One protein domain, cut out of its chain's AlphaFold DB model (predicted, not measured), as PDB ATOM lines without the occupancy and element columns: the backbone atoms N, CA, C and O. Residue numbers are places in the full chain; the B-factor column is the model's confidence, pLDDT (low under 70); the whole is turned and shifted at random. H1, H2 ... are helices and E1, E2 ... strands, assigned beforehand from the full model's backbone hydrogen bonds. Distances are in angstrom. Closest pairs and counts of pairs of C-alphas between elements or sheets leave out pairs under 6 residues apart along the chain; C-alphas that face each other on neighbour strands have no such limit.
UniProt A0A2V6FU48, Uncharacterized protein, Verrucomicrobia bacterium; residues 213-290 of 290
ATOM      1  N   SER A 213      42.654   2.628  33.694       57.31
ATOM      2  CA  SER A 213      41.926   3.283  32.622       57.31
ATOM      3  C   SER A 213      42.890   3.421  31.444       57.31
ATOM      4  O   SER A 213      44.074   3.714  31.656       57.31
ATOM      5  N   PRO A 214      42.445   3.124  30.216       64.88
ATOM      6  CA  PRO A 214      43.308   3.213  29.053       64.88
ATOM      7  C   PRO A 214      43.886   4.626  28.985       64.88
ATOM      8  O   PRO A 214      43.186   5.604  29.244       64.88
ATOM      9  N   THR A 215      45.183   4.733  28.693       59.00
ATOM     10  CA  THR A 215      45.906   6.008  28.685       59.00
ATOM     11  C   THR A 215      45.167   7.040  27.830       59.00
ATOM     12  O   THR A 215      45.157   6.924  26.606       59.00
ATOM     13  N   GLY A 216      44.568   8.041  28.481       69.00
ATOM     14  CA  GLY A 216      43.798   9.107  27.833       69.00
ATOM     15  C   GLY A 216      42.292   9.104  28.112       69.00
ATOM     16  O   GLY A 216      41.663  10.105  27.800       69.00
ATOM     17  N   ALA A 217      41.728   8.056  28.720       79.94
ATOM     18  CA  ALA A 217      40.329   8.060  29.154       79.94
ATOM     19  C   ALA A 217      40.150   8.845  30.462       79.94
ATOM     20  O   ALA A 217      40.939   8.699  31.400       79.94
ATOM     21  N   GLN A 218      39.109   9.673  30.518       86.81
ATOM     22  CA  GLN A 218      38.690  10.416  31.703       86.81
ATOM     23  C   GLN A 218      37.723   9.617  32.574       86.81
ATOM     24  O   GLN A 218      37.711   9.811  33.789       86.81
ATOM     25  N   LEU A 219      36.915   8.740  31.974       88.56
ATOM     26  CA  LEU A 219      36.082   7.792  32.697       88.56
ATOM     27  C   LEU A 219      36.868   6.525  32.994       88.56
ATOM     28  O   LEU A 219      37.615   6.002  32.162       88.56
ATOM     29  N   THR A 220      36.642   5.987  34.184       90.69
ATOM     30  CA  THR A 220      37.070   4.627  34.481       90.69
ATOM     31  C   THR A 220      36.185   3.618  33.734       90.69
ATOM     32  O   THR A 220      35.008   3.896  33.476       90.69
ATOM     33  N   PRO A 221      36.701   2.414  33.414       89.50
ATOM     34  CA  PRO A 221      35.899   1.370  32.775       89.50
ATOM     35  C   PRO A 221      34.612   1.050  33.547       89.50
ATOM     36  O   PRO A 221      33.583   0.756  32.946       89.50
ATOM     37  N   GLN A 222      34.675   1.116  34.880       89.94
ATOM     38  CA  GLN A 222      33.537   0.850  35.751       89.94
ATOM     39  C   GLN A 222      32.496   1.972  35.689       89.94
ATOM     40  O   GLN A 222      31.318   1.677  35.525       89.94
ATOM     41  N   GLU A 223      32.906   3.242  35.754       91.69
ATOM     42  CA  GLU A 223      31.973   4.371  35.612       91.69
ATOM     43  C   GLU A 223      31.279   4.358  34.248       91.69
ATOM     44  O   GLU A 223      30.071   4.573  34.159       91.69
ATOM     45  N   ALA A 224      32.024   4.069  33.177       93.00
ATOM     46  CA  ALA A 224      31.453   3.941  31.843       93.00
ATOM     47  C   ALA A 224      30.447   2.775  31.766       93.00
ATOM     48  O   ALA A 224      29.394   2.917  31.145       93.00
ATOM     49  N   MET A 225      30.725   1.655  32.442       93.38
ATOM     50  CA  MET A 225      29.807   0.514  32.521       93.38
ATOM     51  C   MET A 225      28.540   0.858  33.310       93.38
ATOM     52  O   MET A 225      27.444   0.532  32.873       93.38
ATOM     53  N   GLU A 226      28.658   1.571  34.430       93.00
ATOM     54  CA  GLU A 226      27.504   2.006  35.226       93.00
ATOM     55  C   GLU A 226      26.597   2.970  34.449       93.00
ATOM     56  O   GLU A 226      25.370   2.865  34.538       93.00
ATOM     57  N   LEU A 227      27.177   3.873  33.649       94.62
ATOM     58  CA  LEU A 227      26.430   4.747  32.738       94.62
ATOM     59  C   LEU A 227      25.717   3.944  31.647       94.62
ATOM     60  O   LEU A 227      24.540   4.192  31.375       94.62
ATOM     61  N   ALA A 228      26.404   2.964  31.058       94.94
ATOM     62  CA  ALA A 228      25.821   2.089  30.051       94.94
ATOM     63  C   ALA A 228      24.651   1.265  30.618       94.94
ATOM     64  O   ALA A 228      23.568   1.235  30.033       94.94
ATOM     65  N   ASP A 229      24.831   0.675  31.801       93.06
ATOM     66  CA  ASP A 229      23.816  -0.101  32.511       93.06
ATOM     67  C   ASP A 229      22.623   0.760  32.949       93.06
ATOM     68  O   ASP A 229      21.478   0.296  32.964       93.06
ATOM     69  N   ALA A 230      22.868   2.007  33.357       94.25
ATOM     70  CA  ALA A 230      21.815   2.951  33.712       94.25
ATOM     71  C   ALA A 230      20.973   3.332  32.490       94.25
ATOM     72  O   ALA A 230      19.745   3.295  32.575       94.25
ATOM     73  N   GLU A 231      21.611   3.636  31.358       93.94
ATOM     74  CA  GLU A 231      20.917   3.959  30.108       93.94
ATOM     75  C   GLU A 231      20.145   2.746  29.576       93.94
ATOM     76  O   GLU A 231      18.964   2.860  29.247       93.94
ATOM     77  N   ALA A 232      20.746   1.555  29.580       91.94
ATOM     78  CA  ALA A 232      20.057   0.330  29.191       91.94
ATOM     79  C   ALA A 232      18.803   0.092  30.057       91.94
ATOM     80  O   ALA A 232      17.703  -0.124  29.541       91.94
ATOM     81  N   ARG A 233      18.905   0.229  31.384       92.56
ATOM     82  CA  ARG A 233      17.734   0.108  32.268       92.56
ATOM     83  C   ARG A 233      16.703   1.213  32.040       92.56
ATOM     84  O   ARG A 233      15.508   0.929  32.090       92.56
ATOM     85  N   ALA A 234      17.129   2.440  31.743       92.69
ATOM     86  CA  ALA A 234      16.227   3.540  31.398       92.69
ATOM     87  C   ALA A 234      15.443   3.269  30.102       92.69
ATOM     88  O   ALA A 234      14.288   3.681  29.982       92.69
ATOM     89  N   ARG A 235      16.030   2.513  29.165       88.81
ATOM     90  CA  ARG A 235      15.373   2.020  27.944       88.81
ATOM     91  C   ARG A 235      14.509   0.772  28.159       88.81
ATOM     92  O   ARG A 235      13.855   0.328  27.220       88.81
ATOM     93  N   GLY A 236      14.460   0.232  29.377       89.50
ATOM     94  CA  GLY A 236      13.652  -0.938  29.725       89.50
ATOM     95  C   GLY A 236      14.341  -2.287  29.491       89.50
ATOM     96  O   GLY A 236      13.659  -3.317  29.468       89.50
ATOM     97  N   TYR A 237      15.668  -2.307  29.327       88.56
ATOM     98  CA  TYR A 237      16.434  -3.551  29.277       88.56
ATOM     99  C   TYR A 237      16.609  -4.156  30.667       88.56
ATOM    100  O   TYR A 237      16.958  -3.467  31.627       88.56
ATOM    101  N   ASP A 238      16.398  -5.469  30.754       87.69
ATOM    102  CA  ASP A 238      16.697  -6.254  31.948       87.69
ATOM    103  C   ASP A 238      18.075  -6.900  31.802       87.69
ATOM    104  O   ASP A 238      18.225  -7.907  31.116       87.69
ATOM    105  N   LEU A 239      19.077  -6.315  32.457       88.62
ATOM    106  CA  LEU A 239      20.473  -6.758  32.402       88.62
ATOM    107  C   LEU A 239      20.688  -8.166  32.982       88.62
ATOM    108  O   LEU A 239      21.703  -8.793  32.683       88.62
ATOM    109  N   GLY A 240      19.749  -8.699  33.778       86.69
ATOM    110  CA  GLY A 240      19.850 -10.055  34.326       86.69
ATOM    111  C   GLY A 240      19.901 -11.136  33.239       86.69
ATOM    112  O   GLY A 240      20.612 -12.136  33.392       86.69
ATOM    113  N   GLY A 241      19.213 -10.886  32.119       85.19
ATOM    114  CA  GLY A 241      19.173 -11.757  30.945       85.19
ATOM    115  C   GLY A 241      20.369 -11.619  30.002       85.19
ATOM    116  O   GLY A 241      20.475 -12.401  29.065       85.19
ATOM    117  N   TYR A 242      21.282 -10.675  30.238       88.81
ATOM    118  CA  TYR A 242      22.432 -10.434  29.364       88.81
ATOM    119  C   TYR A 242      23.742 -10.868  30.031       88.81
ATOM    120  O   TYR A 242      23.878 -10.896  31.260       88.81
ATOM    121  N   GLU A 243      24.713 -11.284  29.225       87.50
ATOM    122  CA  GLU A 243      26.095 -11.471  29.655       87.50
ATOM    123  C   GLU A 243      26.722 -10.132  30.029       87.50
ATOM    124  O   GLU A 243      26.378  -9.088  29.475       87.50
ATOM    125  N   GLN A 244      27.648 -10.172  30.989       86.56
ATOM    126  CA  GLN A 244      28.352  -8.973  31.413       86.56
ATOM    127  C   GLN A 244      29.152  -8.430  30.219       86.56
ATOM    128  O   GLN A 244      29.999  -9.153  29.679       86.56
ATOM    129  N   PRO A 245      28.882  -7.190  29.776       88.50
ATOM    130  CA  PRO A 245      29.492  -6.654  28.575       88.50
ATOM    131  C   PRO A 245      30.988  -6.456  28.795       88.50
ATOM    132  O   PRO A 245      31.449  -6.060  29.869       88.50
ATOM    133  N   LYS A 246      31.768  -6.682  27.742       86.25
ATOM    134  CA  LYS A 246      33.183  -6.320  27.741       86.25
ATOM    135  C   LYS A 246      33.325  -4.850  27.353       86.25
ATOM    136  O   LYS A 246      32.829  -4.452  26.304       86.25
ATOM    137  N   ALA A 247      34.029  -4.078  28.179       90.56
ATOM    138  CA  ALA A 247      34.358  -2.688  27.888       90.56
ATOM    139  C   ALA A 247      35.430  -2.598  26.788       90.56
ATOM    140  O   ALA A 247      36.508  -3.186  26.922       90.56
ATOM    141  N   ASP A 248      35.151  -1.845  25.726       90.69
ATOM    142  CA  ASP A 248      36.114  -1.490  24.679       90.69
ATOM    143  C   ASP A 248      36.229   0.037  24.585       90.69
ATOM    144  O   ASP A 248      35.219   0.729  24.466       90.69
ATOM    145  N   TYR A 249      37.448   0.572  24.683       92.56
ATOM    146  CA  TYR A 249      37.694   2.015  24.621       92.56
ATOM    147  C   TYR A 249      38.358   2.407  23.305       92.56
ATOM    148  O   TYR A 249      39.443   1.926  22.963       92.56
ATOM    149  N   SER A 250      37.753   3.366  22.607       89.06
ATOM    150  CA  SER A 250      38.309   3.963  21.402       89.06
ATOM    151  C   SER A 250      38.903   5.339  21.694       89.06
ATOM    152  O   SER A 250      38.195   6.339  21.679       89.06
ATOM    153  N   ALA A 251      40.229   5.413  21.834       86.94
ATOM    154  CA  ALA A 251      40.961   6.678  22.010       86.94
ATOM    155  C   ALA A 251      40.880   7.639  20.803       86.94
ATOM    156  O   ALA A 251      41.374   8.756  20.861       86.94
ATOM    157  N   VAL A 252      40.336   7.192  19.665       84.12
ATOM    158  CA  VAL A 252      40.133   8.043  18.477       84.12
ATOM    159  C   VAL A 252      38.803   8.786  18.555       84.12
ATOM    160  O   VAL A 252      38.664   9.860  17.973       84.12
ATOM    161  N   LYS A 253      37.817   8.185  19.225       84.25
ATOM    162  CA  LYS A 253      36.469   8.729  19.384       84.25
ATOM    163  C   LYS A 253      36.198   9.215  20.805       84.25
ATOM    164  O   LYS A 253      35.101   9.694  21.042       84.25
ATOM    165  N   ASP A 254      37.157   9.027  21.712       91.44
ATOM    166  CA  ASP A 254      36.999   9.208  23.155       91.44
ATOM    167  C   ASP A 254      35.684   8.579  23.638       91.44
ATOM    168  O   ASP A 254      34.824   9.223  24.228       91.44
ATOM    169  N   GLN A 255      35.491   7.305  23.283       94.44
ATOM    170  CA  GLN A 255      34.213   6.618  23.444       94.44
ATOM    171  C   GLN A 255      34.419   5.191  23.947       94.44
ATOM    172  O   GLN A 255      35.230   4.431  23.410       94.44
ATOM    173  N   TRP A 256      33.632   4.822  24.949       95.00
ATOM    174  CA  TRP A 256      33.483   3.470  25.460       95.00
ATOM    175  C   TRP A 256      32.360   2.747  24.721       95.00
ATOM    176  O   TRP A 256      31.339   3.339  24.383       95.00
ATOM    177  N   SER A 257      32.541   1.461  24.456       93.38
ATOM    178  CA  SER A 257      31.570   0.593  23.795       93.38
ATOM    179  C   SER A 257      31.366  -0.672  24.627       93.38
ATOM    180  O   SER A 257      32.333  -1.331  25.005       93.38
ATOM    181  N   PHE A 258      30.106  -1.004  24.896       94.44
ATOM    182  CA  PHE A 258      29.670  -2.140  25.704       94.44
ATOM    183  C   PHE A 258      28.696  -2.988  24.900       94.44
ATOM    184  O   PHE A 258      27.612  -2.533  24.540       94.44
ATOM    185  N   PHE A 259      29.090  -4.222  24.605       92.50
ATOM    186  CA  PHE A 259      28.269  -5.147  23.833       92.50
ATOM    187  C   PHE A 259      27.553  -6.121  24.769       92.50
ATOM    188  O   PHE A 259      28.211  -6.912  25.449       92.50
ATOM    189  N   TYR A 260      26.224  -6.052  24.809       91.44
ATOM    190  CA  TYR A 260      25.381  -6.906  25.642       91.44
ATOM    191  C   TYR A 260      24.820  -8.040  24.790       91.44
ATOM    192  O   TYR A 260      24.037  -7.800  23.873       91.44
ATOM    193  N   ASN A 261      25.204  -9.274  25.112       88.94
ATOM    194  CA  ASN A 261      24.660 -10.482  24.491       88.94
ATOM    195  C   ASN A 261      23.578 -11.079  25.383       88.94
ATOM    196  O   ASN A 261      23.813 -11.250  26.578       88.94
ATOM    197  N   SER A 262      22.407 -11.399  24.832       86.06
ATOM    198  CA  SER A 262      21.395 -12.168  25.557       86.06
ATOM    199  C   SER A 262      21.948 -13.552  25.898       86.06
ATOM    200  O   SER A 262      22.569 -14.200  25.059       86.06
ATOM    201  N   LYS A 263      21.709 -14.009  27.128       81.75
ATOM    202  CA  LYS A 263      22.006 -15.378  27.576       81.75
ATOM    203  C   LYS A 263      20.978 -16.390  27.074       81.75
ATOM    204  O   LYS A 263      21.246 -17.585  27.094       81.75
ATOM    205  N   GLU A 264      19.795 -15.924  26.683       71.94
ATOM    206  CA  GLU A 264      18.745 -16.758  26.107       71.94
ATOM    207  C   GLU A 264      18.787 -16.636  24.578       71.94
ATOM    208  O   GLU A 264      18.517 -15.566  24.025       71.94
ATOM    209  N   ASP A 265      19.120 -17.745  23.909       60.75
ATOM    210  CA  ASP A 265      19.044 -17.913  22.449       60.75
ATOM    211  C   ASP A 265      17.588 -17.977  21.930       60.75
ATOM    212  O   ASP A 265      17.342 -17.892  20.726       60.75
ATOM    213  N   ASP A 266      16.604 -18.099  22.826       54.56
ATOM    214  CA  ASP A 266      15.183 -18.268  22.504       54.56
ATOM    215  C   ASP A 266      14.404 -16.944  22.605       54.56
ATOM    216  O   ASP A 266      13.465 -16.779  23.386       54.56
ATOM    217  N   ALA A 267      14.762 -15.971  21.766       53.66
ATOM    218  CA  ALA A 267      13.959 -14.762  21.585       53.66
ATOM    219  C   ALA A 267      12.739 -15.047  20.687       53.66
ATOM    220  O   ALA A 267      12.650 -14.605  19.545       53.66
ATOM    221  N   ALA A 268      11.750 -15.763  21.226       54.28
ATOM    222  CA  ALA A 268      10.386 -15.787  20.684       54.28
ATOM    223  C   ALA A 268       9.599 -14.492  21.009       54.28
ATOM    224  O   ALA A 268       8.388 -14.425  20.790       54.28
ATOM    225  N   GLY A 269      10.269 -13.470  21.554       59.00
ATOM    226  CA  GLY A 269       9.704 -12.172  21.916       59.00
ATOM    227  C   GLY A 269      10.390 -11.012  21.194       59.00
ATOM    228  O   GLY A 269      11.527 -11.127  20.758       59.00
ATOM    229  N   ASP A 270       9.690  -9.878  21.126       62.00
ATOM    230  CA  ASP A 270      10.038  -8.617  20.433       62.00
ATOM    231  C   ASP A 270      11.333  -7.920  20.931       62.00
ATOM    232  O   ASP A 270      11.593  -6.765  20.609       62.00
ATOM    233  N   LYS A 271      12.150  -8.576  21.766       64.44
ATOM    234  CA  LYS A 271      13.354  -7.980  22.354       64.44
ATOM    235  C   LYS A 271      14.595  -8.323  21.521       64.44
ATOM    236  O   LYS A 271      14.753  -9.473  21.117       64.44
ATOM    237  N   PRO A 272      15.499  -7.355  21.286       66.38
ATOM    238  CA  PRO A 272      16.729  -7.597  20.542       66.38
ATOM    239  C   PRO A 272      17.635  -8.580  21.303       66.38
ATOM    240  O   PRO A 272      17.840  -8.458  22.516       66.38
ATOM    241  N   THR A 273      18.182  -9.557  20.573       80.81
ATOM    242  CA  THR A 273      19.077 -10.609  21.095       80.81
ATOM    243  C   THR A 273      20.420 -10.063  21.569       80.81
ATOM    244  O   THR A 273      21.105 -10.690  22.372       80.81
ATOM    245  N   HIS A 274      20.802  -8.889  21.090       87.38
ATOM    246  CA  HIS A 274      21.986  -8.164  21.509       87.38
ATOM    247  C   HIS A 274      21.742  -6.671  21.315       87.38
ATOM    248  O   HIS A 274      20.911  -6.273  20.501       87.38
ATOM    249  N   PHE A 275      22.454  -5.847  22.069       90.12
ATOM    250  CA  PHE A 275      22.470  -4.407  21.853       90.12
ATOM    251  C   PHE A 275      23.840  -3.846  22.225       90.12
ATOM    252  O   PHE A 275      24.577  -4.411  23.039       90.12
ATOM    253  N   LEU A 276      24.192  -2.730  21.598       91.75
ATOM    254  CA  LEU A 276      25.434  -2.018  21.849       91.75
ATOM    255  C   LEU A 276      25.108  -0.739  22.606       91.75
ATOM    256  O   LEU A 276      24.300   0.063  22.151       91.75
ATOM    257  N   VAL A 277      25.773  -0.511  23.731       94.06
ATOM    258  CA  VAL A 277      25.728   0.782  24.410       94.06
ATOM    259  C   VAL A 277      27.056   1.472  24.207       94.06
ATOM    260  O   VAL A 277      28.115   0.899  24.463       94.06
ATOM    261  N   THR A 278      27.009   2.706  23.734       95.00
ATOM    262  CA  THR A 278      28.197   3.541  23.609       95.00
ATOM    263  C   THR A 278      28.126   4.682  24.606       95.00
ATOM    264  O   THR A 278      27.062   5.261  24.801       95.00
ATOM    265  N   VAL A 279      29.243   4.988  25.261       95.81
ATOM    266  CA  VAL A 279      29.349   6.062  26.251       95.81
ATOM    267  C   VAL A 279      30.467   6.993  25.824       95.81
ATOM    268  O   VAL A 279      31.618   6.580  25.703       95.81
ATOM    269  N   ASP A 280      30.124   8.244  25.562       93.69
ATOM    270  CA  ASP A 280      31.093   9.278  25.221       93.69
ATOM    271  C   ASP A 280      31.843   9.717  26.488       93.69
ATOM    272  O   ASP A 280      31.237  10.098  27.492       93.69
ATOM    273  N   ASP A 281      33.171   9.637  26.455       91.56
ATOM    274  CA  ASP A 281      34.048   9.900  27.599       91.56
ATOM    275  C   ASP A 281      34.063  11.387  27.986       91.56
ATOM    276  O   ASP A 281      34.201  11.740  29.159       91.56
ATOM    277  N   THR A 282      33.838  12.269  27.010       89.81
ATOM    278  CA  THR A 282      33.914  13.725  27.185       89.81
ATOM    279  C   THR A 282      32.618  14.299  27.751       89.81
ATOM    280  O   THR A 282      32.629  15.169  28.623       89.81
ATOM    281  N   THR A 283      31.483  13.825  27.247       92.88
ATOM    282  CA  THR A 283      30.141  14.320  27.580       92.88
ATOM    283  C   THR A 283      29.422  13.449  28.604       92.88
ATOM    284  O   THR A 283      28.410  13.881  29.158       92.88
ATOM    285  N   LYS A 284      29.944  12.247  28.888       90.88
ATOM    286  CA  LYS A 284      29.337  11.239  29.768       90.88
ATOM    287  C   LYS A 284      27.920  10.848  29.338       90.88
ATOM    288  O   LYS A 284      27.122  10.407  30.164       90.88
ATOM    289  N   SER A 285      27.588  11.031  28.059       91.06
ATOM    290  CA  SER A 285      26.310  10.609  27.495       91.06
ATOM    291  C   SER A 285      26.393   9.162  27.034       91.06
ATOM    292  O   SER A 285      27.347   8.792  26.348       91.06
ATOM    293  N   ALA A 286      25.378   8.373  27.374       92.88
ATOM    294  CA  ALA A 286      25.225   7.003  26.917       92.88
ATOM    295  C   ALA A 286      24.128   6.917  25.845       92.88
ATOM    296  O   ALA A 286      23.099   7.583  25.942       92.88
ATOM    297  N   GLU A 287      24.346   6.089  24.829       92.00
ATOM    298  CA  GLU A 287      23.390   5.828  23.755       92.00
ATOM    299  C   GLU A 287      23.302   4.326  23.487       92.00
ATOM    300  O   GLU A 287      24.326   3.646  23.394       92.00
ATOM    301  N   VAL A 288      22.075   3.820  23.339       91.62
ATOM    302  CA  VAL A 288      21.808   2.419  22.989       91.62
ATOM    303  C   VAL A 288      21.524   2.297  21.495       91.62
ATOM    304  O   VAL A 288      20.609   2.940  20.981       91.62
ATOM    305  N   ALA A 289      22.273   1.426  20.829       86.50
ATOM    306  CA  ALA A 289      22.095   1.014  19.446       86.50
ATOM    307  C   ALA A 289      21.664  -0.463  19.372       86.50
ATOM    308  O   ALA A 289      22.082  -1.285  20.192       86.50
ATOM    309  N   HIS A 290      20.826  -0.772  18.382       78.81
ATOM    310  CA  HIS A 290      20.257  -2.093  18.107       78.81
ATOM    311  C   HIS A 290      20.793  -2.665  16.798       78.81
ATOM    312  O   HIS A 290      20.972  -1.861  15.852       78.81
TER     313      HIS A 290
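AT A GLANCE: This is residues 213 to 290 of the 290 residues of an uncharacterized protein of Verrucomicrobia bacterium (UniProt A0A2V6FU48). A twisted four-stranded sheet has one helix, H1, laid slantwise over one face, its other face bare; the loop of residues 262 to 273 adds length at one end. The 78 printed residues include one named helix and four named strands, in chain order H1, E1, E2, E3 and E4, the sheet's order being E1, E2, E3, E4; under half lie in these elements, of mixed class. The antiparallel strands form a meander, each beside the one before. The whole is compact, radius of gyration of the C-alphas 12.7 A, spanning 42 by 19 by 18 A.

IN THESE COORDINATES: H1, residues 221 to 234, 19.8 A long, begins at C-alpha (35.899, 1.370, 32.775). E1 is 246 to 250, E2 255 to 261, E3 274 to 280, 20.0 A, and E4 286 to 289, ending at C-alpha (22.095, 1.014, 19.446).

HOW THE PARTS SIT: H1, its O i to N i+4 pairs within hydrogen-bond range, has a height over the sheet of 8.6 A; its closest C-alphas to E3 are Ala 228 and Val 277, 5.8 A. Hairpin E2 and E3 has N 258 and O 277 at 2.8 A. E1 and E4 are apart.

THE WHOLE: The printed part has no cut. Links H1 to E1 and E2 to E3 are long. pLDDT is under 70 at residues 213 to 216 and 265 to 272.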